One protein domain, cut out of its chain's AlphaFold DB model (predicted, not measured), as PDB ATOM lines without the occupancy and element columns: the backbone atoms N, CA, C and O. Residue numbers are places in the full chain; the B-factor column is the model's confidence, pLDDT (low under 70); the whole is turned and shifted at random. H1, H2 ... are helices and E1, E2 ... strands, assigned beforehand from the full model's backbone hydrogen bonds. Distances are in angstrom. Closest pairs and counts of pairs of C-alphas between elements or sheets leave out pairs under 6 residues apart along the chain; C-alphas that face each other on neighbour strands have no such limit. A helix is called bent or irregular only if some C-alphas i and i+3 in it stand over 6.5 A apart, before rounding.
ATOM      1  N   ASP A   2      23.215  -8.298 -17.179       71.50
ATOM      2  CA  ASP A   2      21.756  -8.188 -17.266       71.50
ATOM      3  C   ASP A   2      21.164  -8.138 -15.862       71.50
ATOM      4  O   ASP A   2      21.333  -9.075 -15.086       71.50
ATOM      5  N   LEU A   3      20.504  -7.036 -15.525       68.81
ATOM      6  CA  LEU A   3      19.891  -6.846 -14.211       68.81
ATOM      7  C   LEU A   3      18.414  -7.273 -14.184       68.81
ATOM      8  O   LEU A   3      17.744  -7.084 -13.168       68.81
ATOM      9  N   GLY A   4      17.894  -7.807 -15.296       79.19
ATOM     10  CA  GLY A   4      16.464  -8.023 -15.467       79.19
ATOM     11  C   GLY A   4      15.693  -6.707 -15.371       79.19
ATOM     12  O   GLY A   4      16.196  -5.643 -15.749       79.19
ATOM     13  N   ARG A   5      14.458  -6.768 -14.872       85.00
ATOM     14  CA  ARG A   5      13.615  -5.583 -14.676       85.00
ATOM     15  C   ARG A   5      13.465  -5.230 -13.202       85.00
ATOM     16  O   ARG A   5      13.318  -6.100 -12.341       85.00
ATOM     17  N   LEU A   6      13.445  -3.930 -12.928       85.88
ATOM     18  CA  LEU A   6      13.108  -3.382 -11.620       85.88
ATOM     19  C   LEU A   6      11.627  -3.012 -11.586       85.88
ATOM     20  O   LEU A   6      11.114  -2.372 -12.502       85.88
ATOM     21  N   VAL A   7      10.956  -3.386 -10.503       86.19
ATOM     22  CA  VAL A   7       9.601  -2.944 -10.186       86.19
ATOM     23  C   VAL A   7       9.711  -1.801  -9.194       86.19
ATOM     24  O   VAL A   7      10.224  -1.968  -8.087       86.19
ATOM     25  N   VAL A   8       9.209  -0.642  -9.603       85.38
ATOM     26  CA  VAL A   8       9.044   0.525  -8.741       85.38
ATOM     27  C   VAL A   8       7.552   0.698  -8.510       85.38
ATOM     28  O   VAL A   8       6.787   0.856  -9.460       85.38
ATOM     29  N   THR A   9       7.126   0.647  -7.254       82.81
ATOM     30  CA  THR A   9       5.732   0.906  -6.887       82.81
ATOM     31  C   THR A   9       5.654   1.751  -5.627       82.81
ATOM     32  O   THR A   9       6.646   1.968  -4.928       82.81
ATOM     33  N   ARG A  10       4.449   2.217  -5.318       78.38
ATOM     34  CA  ARG A  10       4.149   2.923  -4.077       78.38
ATOM     35  C   ARG A  10       3.378   2.032  -3.131       78.38
ATOM     36  O   ARG A  10       2.360   1.459  -3.505       78.38
ATOM     37  N   MET A  11       3.828   2.005  -1.884       76.19
ATOM     38  CA  MET A  11       3.083   1.449  -0.763       76.19
ATOM     39  C   MET A  11       2.810   2.578   0.226       76.19
ATOM     40  O   MET A  11       3.696   3.011   0.969       76.19
ATOM     41  N   ASN A  12       1.578   3.086   0.203       77.31
ATOM     42  CA  ASN A  12       1.154   4.260   0.967       77.31
ATOM     43  C   ASN A  12       2.090   5.454   0.708       77.31
ATOM     44  O   ASN A  12       2.228   5.900  -0.428       77.31
ATOM     45  N   LYS A  13       2.774   5.954   1.746       73.94
ATOM     46  CA  LYS A  13       3.653   7.132   1.663       73.94
ATOM     47  C   LYS A  13       5.085   6.828   1.201       73.94
ATOM     48  O   LYS A  13       5.904   7.746   1.169       73.94
ATOM     49  N   LYS A  14       5.417   5.572   0.874       76.38
ATOM     50  CA  LYS A  14       6.782   5.149   0.522       76.38
ATOM     51  C   LYS A  14       6.854   4.619  -0.905       76.38
ATOM     52  O   LYS A  14       6.051   3.774  -1.298       76.38
ATOM     53  N   ASP A  15       7.860   5.075  -1.641       80.69
ATOM     54  CA  ASP A  15       8.290   4.420  -2.871       80.69
ATOM     55  C   ASP A  15       9.141   3.201  -2.483       80.69
ATOM     56  O   ASP A  15      10.025   3.286  -1.626       80.69
ATOM     57  N   ILE A  16       8.836   2.054  -3.077       79.38
ATOM     58  CA  ILE A  16       9.548   0.798  -2.856       79.38
ATOM     59  C   ILE A  16      10.030   0.253  -4.195       79.38
ATOM     60  O   ILE A  16       9.342   0.342  -5.213       79.38
ATOM     61  N   VAL A  17      11.234  -0.310  -4.179       85.19
ATOM     62  CA  VAL A  17      11.896  -0.853  -5.363       85.19
ATOM     63  C   VAL A  17      12.277  -2.294  -5.082       85.19
ATOM     64  O   VAL A  17      12.789  -2.616  -4.009       85.19
ATOM     65  N   GLY A  18      12.011  -3.162  -6.047       81.00
ATOM     66  CA  GLY A  18      12.314  -4.580  -5.978       81.00
ATOM     67  C   GLY A  18      12.648  -5.125  -7.356       81.00
ATOM     68  O   GLY A  18      12.390  -4.488  -8.374       81.00
ATOM     69  N   ARG A  19      13.242  -6.314  -7.391       82.00
ATOM     70  CA  ARG A  19      13.500  -7.033  -8.642       82.00
ATOM     71  C   ARG A  19      12.224  -7.733  -9.097       82.00
ATOM     72  O   ARG A  19      11.476  -8.233  -8.256       82.00
ATOM     73  N   SER A  20      11.996  -7.785 -10.406       83.62
ATOM     74  CA  SER A  20      10.926  -8.609 -10.964       83.62
ATOM     75  C   SER A  20      11.281 -10.089 -10.856       83.62
ATOM     76  O   SER A  20      12.379 -10.505 -11.233       83.62
ATOM     77  N   ARG A  21      10.334 -10.903 -10.386       81.81
ATOM     78  CA  ARG A  21      10.430 -12.366 -10.428       81.81
ATOM     79  C   ARG A  21      10.001 -12.921 -11.781       81.81
ATOM     80  O   ARG A  21      10.430 -14.019 -12.133       81.81
ATOM     81  N   GLN A  22       9.179 -12.178 -12.521       83.38
ATOM     82  CA  GLN A  22       8.676 -12.570 -13.839       83.38
ATOM     83  C   GLN A  22       9.688 -12.265 -14.951       83.38
ATOM     84  O   GLN A  22       9.918 -13.101 -15.820       83.38
ATOM     85  N   ALA A  23      10.349 -11.107 -14.897       85.19
ATOM     86  CA  ALA A  23      11.307 -10.649 -15.901       85.19
ATOM     87  C   ALA A  23      12.723 -10.535 -15.313       85.19
ATOM     88  O   ALA A  23      13.253  -9.443 -15.094       85.19
ATOM     89  N   LYS A  24      13.341 -11.694 -15.059       81.31
ATOM     90  CA  LYS A  24      14.693 -11.804 -14.477       81.31
ATOM     91  C   LYS A  24      15.824 -11.469 -15.454       81.31
ATOM     92  O   LYS A  24      16.956 -11.282 -15.029       81.31
ATOM     93  N   SER A  25      15.521 -11.406 -16.748       82.44
ATOM     94  CA  SER A  25      16.474 -11.122 -17.820       82.44
ATOM     95  C   SER A  25      15.805 -10.287 -18.911       82.44
ATOM     96  O   SER A  25      14.616 -10.446 -19.184       82.44
ATOM     97  N   ASN A  26      16.578  -9.404 -19.540       84.06
ATOM     98  CA  ASN A  26      16.190  -8.642 -20.724       84.06
ATOM     99  C   ASN A  26      16.637  -9.313 -22.032       84.06
ATOM    100  O   ASN A  26      16.434  -8.735 -23.098       84.06
ATOM    101  N   LEU A  27      17.227 -10.513 -21.980       84.38
ATOM    102  CA  LEU A  27      17.780 -11.189 -23.154       84.38
ATOM    103  C   LEU A  27      16.759 -11.321 -24.289       84.38
ATOM    104  O   LEU A  27      17.093 -11.013 -25.427       84.38
ATOM    105  N   SER A  28      15.506 -11.676 -23.990       83.94
ATOM    106  CA  SER A  28      14.450 -11.794 -25.009       83.94
ATOM    107  C   SER A  28      14.156 -10.471 -25.729       83.94
ATOM    108  O   SER A  28      13.897 -10.460 -26.931       83.94
ATOM    109  N   LEU A  29      14.241  -9.334 -25.026       84.75
ATOM    110  CA  LEU A  29      14.102  -8.009 -25.635       84.75
ATOM    111  C   LEU A  29      15.297  -7.683 -26.532       84.75
ATOM    112  O   LEU A  29      15.119  -7.114 -27.607       84.75
ATOM    113  N   ILE A  30      16.506  -8.041 -26.098       86.38
ATOM    114  CA  ILE A  30      17.732  -7.831 -26.872       86.38
ATOM    115  C   ILE A  30      17.719  -8.694 -28.129       86.38
ATOM    116  O   ILE A  30      17.975  -8.183 -29.212       86.38
ATOM    117  N   GLU A  31      17.358  -9.968 -28.018       87.25
ATOM    118  CA  GLU A  31      17.233 -10.876 -29.159       87.25
ATOM    119  C   GLU A  31      16.209 -10.369 -30.177       87.25
ATOM    120  O   GLU A  31      16.469 -10.425 -31.378       87.25
ATOM    121  N   LYS A  32      15.081  -9.819 -29.709       84.81
ATOM    122  CA  LYS A  32      14.027  -9.292 -30.582       84.81
ATOM    123  C   LYS A  32      14.397  -7.962 -31.244       84.81
ATOM    124  O   LYS A  32      14.179  -7.795 -32.438       84.81
ATOM    125  N   PHE A  33      14.902  -6.998 -30.479       85.88
ATOM    126  CA  PHE A  33      14.999  -5.605 -30.933       85.88
ATOM    127  C   PHE A  33      16.425  -5.122 -31.200       85.88
ATOM    128  O   PHE A  33      16.615  -4.049 -31.772       85.88
ATOM    129  N   SER A  34      17.431  -5.875 -30.762       87.44
ATOM    130  CA  SER A  34      18.834  -5.480 -30.846       87.44
ATOM    131  C   SER A  34      19.767  -6.699 -30.946       87.44
ATOM    132  O   SER A  34      20.708  -6.819 -30.153       87.44
ATOM    133  N   PRO A  35      19.521  -7.636 -31.884       88.94
ATOM    134  CA  PRO A  35      20.199  -8.934 -31.927       88.94
ATOM    135  C   PRO A  35      21.728  -8.822 -32.010       88.94
ATOM    136  O   PRO A  35      22.445  -9.646 -31.446       88.94
ATOM    137  N   GLN A  36      22.244  -7.762 -32.631       89.88
ATOM    138  CA  GLN A  36      23.672  -7.455 -32.708       89.88
ATOM    139  C   GLN A  36      24.330  -7.213 -31.334       89.88
ATOM    140  O   GLN A  36      25.536  -7.395 -31.186       89.88
ATOM    141  N   HIS A  37      23.553  -6.845 -30.311       87.81
ATOM    142  CA  HIS A  37      24.034  -6.624 -28.946       87.81
ATOM    143  C   HIS A  37      23.891  -7.854 -28.046       87.81
ATOM    144  O   HIS A  37      24.250  -7.790 -26.870       87.81
ATOM    145  N   ARG A  38      23.418  -8.993 -28.571       87.00
ATOM    146  CA  ARG A  38      23.238 -10.234 -27.801       87.00
ATOM    147  C   ARG A  38      24.513 -10.676 -27.077       87.00
ATOM    148  O   ARG A  38      24.447 -11.141 -25.945       87.00
ATOM    149  N   GLN A  39      25.676 -10.469 -27.691       82.94
ATOM    150  CA  GLN A  39      26.983 -10.788 -27.102       82.94
ATOM    151  C   GLN A  39      27.295 -10.017 -25.804       82.94
ATOM    152  O   GLN A  39      28.105 -10.461 -25.002       82.94
ATOM    153  N   LEU A  40      26.629  -8.885 -25.536       76.81
ATOM    154  CA  LEU A  40      26.784  -8.161 -24.264       76.81
ATOM    155  C   LEU A  40      26.152  -8.908 -23.071       76.81
ATOM    156  O   LEU A  40      26.352  -8.521 -21.914       76.81
ATOM    157  N   PHE A  41      25.385  -9.964 -23.355       75.94
ATOM    158  CA  PHE A  41      24.637 -10.775 -22.396       75.94
ATOM    159  C   PHE A  41      25.184 -12.213 -22.282       75.94
ATOM    160  O   PHE A  41      24.611 -13.019 -21.560       75.94
ATOM    161  N   SER A  42      26.288 -12.553 -22.962       68.06
ATOM    162  CA  SER A  42      26.803 -13.928 -23.071       68.06
ATOM    163  C   SER A  42      27.866 -14.315 -22.025       68.06
ATOM    164  O   SER A  42      28.805 -15.031 -22.358       68.06
ATOM    165  N   GLY A  43      27.761 -13.844 -20.777       65.25
ATOM    166  CA  GLY A  43      28.735 -14.147 -19.715       65.25
ATOM    167  C   GLY A  43      28.105 -14.374 -18.340       65.25
ATOM    168  O   GLY A  43      26.984 -13.929 -18.088       65.25
ATOM    169  N   ASP A  44      28.847 -15.042 -17.453       58.22
ATOM    170  CA  ASP A  44      28.449 -15.253 -16.059       58.22
ATOM    171  C   ASP A  44      28.406 -13.919 -15.305       58.22
ATOM    172  O   ASP A  44      29.314 -13.089 -15.381       58.22
ATOM    173  N   VAL A  45      27.308 -13.681 -14.590       56.78
ATOM    174  CA  VAL A  45      27.061 -12.416 -13.890       56.78
ATOM    175  C   VAL A  45      27.733 -12.439 -12.510       56.78
ATOM    176  O   VAL A  45      27.501 -13.351 -11.715       56.78
ATOM    177  N   GLU A  46      28.540 -11.415 -12.205       50.16
ATOM    178  CA  GLU A  46      29.145 -11.219 -10.880       50.16
ATOM    179  C   GLU A  46      28.074 -11.161  -9.775       50.16
ATOM    180  O   GLU A  46      27.025 -10.521  -9.905       50.16
ATOM    181  N   ALA A  47      28.359 -11.844  -8.664       49.53
ATOM    182  CA  ALA A  47      27.401 -12.332  -7.672       49.53
ATOM    183  C   ALA A  47      26.556 -11.279  -6.918       49.53
ATOM    184  O   ALA A  47      25.656 -11.652  -6.167       49.53
ATOM    185  N   GLY A  48      26.758  -9.976  -7.140       51.16
ATOM    186  CA  GLY A  48      25.998  -8.915  -6.462       51.16
ATOM    187  C   GLY A  48      24.490  -8.931  -6.763       51.16
ATOM    188  O   GLY A  48      23.678  -8.528  -5.927       51.16
ATOM    189  N   TRP A  49      24.094  -9.450  -7.934       55.56
ATOM    190  CA  TRP A  49      22.687  -9.632  -8.322       55.56
ATOM    191  C   TRP A  49      22.230 -11.102  -8.382       55.56
ATOM    192  O   TRP A  49      21.031 -11.339  -8.478       55.56
ATOM    193  N   ASN A  50      23.139 -12.065  -8.193       47.28
ATOM    194  CA  ASN A  50      22.847 -13.509  -8.152       47.28
ATOM    195  C   ASN A  50      22.777 -14.101  -6.730       47.28
ATOM    196  O   ASN A  50      22.520 -15.294  -6.582       47.28
ATOM    197  N   GLY A  51      23.024 -13.299  -5.687       52.47
ATOM    198  CA  GLY A  51      22.867 -13.726  -4.294       52.47
ATOM    199  C   GLY A  51      21.443 -14.194  -3.979       52.47
ATOM    200  O   GLY A  51      20.479 -13.741  -4.604       52.47
ATOM    201  N   ALA A  52      21.321 -15.112  -3.016       49.28
ATOM    202  CA  ALA A  52      20.036 -15.647  -2.586       49.28
ATOM    203  C   ALA A  52      19.056 -14.521  -2.231       49.28
ATOM    204  O   ALA A  52      19.404 -13.520  -1.605       49.28
ATOM    205  N   GLU A  53      17.820 -14.711  -2.670       54.84
ATOM    206  CA  GLU A  53      16.715 -13.787  -2.500       54.84
ATOM    207  C   GLU A  53      16.371 -13.580  -1.002       54.84
ATOM    208  O   GLU A  53      15.523 -14.279  -0.449       54.84
ATOM    209  N   GLU A  54      16.987 -12.610  -0.313       49.38
ATOM    210  CA  GLU A  54      16.686 -12.329   1.102       49.38
ATOM    211  C   GLU A  54      15.415 -11.468   1.282       49.38
ATOM    212  O   GLU A  54      15.414 -10.241   1.179       49.38
ATOM    213  N   GLY A  55      14.292 -12.131   1.581       53.06
ATOM    214  CA  GLY A  55      13.258 -11.669   2.524       53.06
ATOM    215  C   GLY A  55      12.432 -10.396   2.244       53.06
ATOM    216  O   GLY A  55      11.554 -10.093   3.047       53.06
ATOM    217  N   ARG A  56      12.635  -9.645   1.151       51.59
ATOM    218  CA  ARG A  56      11.909  -8.371   0.879       51.59
ATOM    219  C   ARG A  56      10.984  -8.381  -0.349       51.59
ATOM    220  O   ARG A  56      10.637  -7.333  -0.888       51.59
ATOM    221  N   TYR A  57      10.509  -9.558  -0.749       53.75
ATOM    222  CA  TYR A  57       9.742  -9.824  -1.981       53.75
ATOM    223  C   TYR A  57       8.272  -9.391  -1.996       53.75
ATOM    224  O   TYR A  57       7.480  -9.885  -2.788       53.75
ATOM    225  N   VAL A  58       7.903  -8.415  -1.173       66.44
ATOM    226  CA  VAL A  58       6.540  -7.871  -1.157       66.44
ATOM    227  C   VAL A  58       6.327  -6.883  -2.311       66.44
ATOM    228  O   VAL A  58       5.190  -6.590  -2.641       66.44
ATOM    229  N   VAL A  59       7.383  -6.369  -2.957       82.38
ATOM    230  CA  VAL A  59       7.256  -5.245  -3.908       82.38
ATOM    231  C   VAL A  59       6.455  -5.605  -5.158       82.38
ATOM    232  O   VAL A  59       5.444  -4.958  -5.419       82.38
ATOM    233  N   GLU A  60       6.875  -6.616  -5.925       86.19
ATOM    234  CA  GLU A  60       6.171  -7.001  -7.158       86.19
ATOM    235  C   GLU A  60       4.780  -7.561  -6.852       86.19
ATOM    236  O   GLU A  60       3.815  -7.175  -7.498       86.19
ATOM    237  N   GLU A  61       4.641  -8.389  -5.816       85.75
ATOM    238  CA  GLU A  61       3.342  -8.930  -5.396       85.75
ATOM    239  C   GLU A  61       2.369  -7.824  -4.959       85.75
ATOM    240  O   GLU A  61       1.199  -7.845  -5.335       85.75
ATOM    241  N   ASN A  62       2.845  -6.818  -4.217       84.12
ATOM    242  CA  ASN A  62       2.048  -5.657  -3.818       84.12
ATOM    243  C   ASN A  62       1.658  -4.801  -5.025       84.12
ATOM    244  O   ASN A  62       0.493  -4.423  -5.151       84.12
ATOM    245  N   ALA A  63       2.608  -4.549  -5.929       87.81
ATOM    246  CA  ALA A  63       2.368  -3.790  -7.148       87.81
ATOM    247  C   ALA A  63       1.367  -4.499  -8.071       87.81
ATOM    248  O   ALA A  63       0.475  -3.861  -8.620       87.81
ATOM    249  N   LEU A  64       1.470  -5.824  -8.195       88.88
ATOM    250  CA  LEU A  64       0.524  -6.634  -8.951       88.88
ATOM    251  C   LEU A  64      -0.845  -6.636  -8.280       88.88
ATOM    252  O   LEU A  64      -1.844  -6.493  -8.977       88.88
ATOM    253  N   ALA A  65      -0.922  -6.780  -6.954       87.75
ATOM    254  CA  ALA A  65      -2.188  -6.780  -6.221       87.75
ATOM    255  C   ALA A  65      -2.933  -5.440  -6.324       87.75
ATOM    256  O   ALA A  65      -4.164  -5.428  -6.297       87.75
ATOM    257  N   ARG A  66      -2.196  -4.332  -6.448       87.62
ATOM    258  CA  ARG A  66      -2.728  -2.968  -6.526       87.62
ATOM    259  C   ARG A  66      -2.047  -2.196  -7.662       87.62
ATOM    260  O   ARG A  66      -1.247  -1.297  -7.392       87.62
TER     261      ARG A  66
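Overview. This is residues 2 to 66 of the 397 residues of an uncharacterized protein of Massilia glaciei (UniProt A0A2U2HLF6). Look for two small units at the two ends of an elongated, loosely built model: a two-stranded hairpin, E1 and E2, with the short helix H3 packed over it, and a hairpin of two short helices, H1 and H2. The chain passes between these units twice, through residues 20 to 26 and again through the long loop of residues 42 to 57. The printed part has 65 residues, with two named strands and three named helices in the order E1, E2, H1, H2, H3, and its class is mixed, helices and strands. The sheet has the order E1 - E2 and is antiparallel. The whole is loose, with a radius of gyration of the C-alphas of 14.2 A, and it spans 42 by 26 by 16 A.

Along the chain. Begin at Asp 2 and go on to C-alpha 6 at (13.108, -3.382, -11.620), where E1 starts; it runs through residues 6 to 11, 15.5 A from first to last C-alpha. After a tight link comes E2, residues 14 to 19, 16.7 A long. Go on to C-alpha 27 at (17.780, -11.189, -23.154), where H1, residues 27 to 33, begins; it is 10.0 A long. H2 follows as residues 35 to 41, 10.7 A long, and is irregular: C-alphas 36 and 39 are 7.3 A apart. Last comes H3, residues 58 to 65, 10.1 A long, ending with C-alpha 65 at (-2.188, -6.780, -6.221).

Arrangement. Start at the hairpin of E1 and E2, whose directions stand at 152 degrees, antiparallel. Find N 7 and O 18 at 2.8 A and N 16 and O 9 at 2.9 A, both within hydrogen-bond range. Between E1 and H3 the closest C-alphas are those of Thr 9 and Ala 63, 5.8 A apart, with 9 pairs of C-alphas within 8 A. Between E2 and H3 the closest C-alphas are those of Gly 18 and Val 59, at 5.5 A. At the other unit, H1 and H2 touch and form a helical hairpin, at a shallow tilt of 21 degrees, opposite ways; their closest C-alphas are those of Ile 30 and Arg 38, at 6.1 A. H3 is apart from H1 and from H2. In H1 and H3 every O i to N i+4 pair is within hydrogen-bond range; in H2 0 of 3 are, while 3 of 4 O i to N i+3 pairs are.

Size, cuts and confidence. The two C-alphas farthest apart are those of Lys 13 and Gln 36, at 42.4 A. The printed part has no cut. The link from H2 to H3 is long, with 16 residues. The mean pLDDT of the printed part is 75.6, and the values under 70 are at residue 3 and residues 42 to 58, of which 58 belongs to H3.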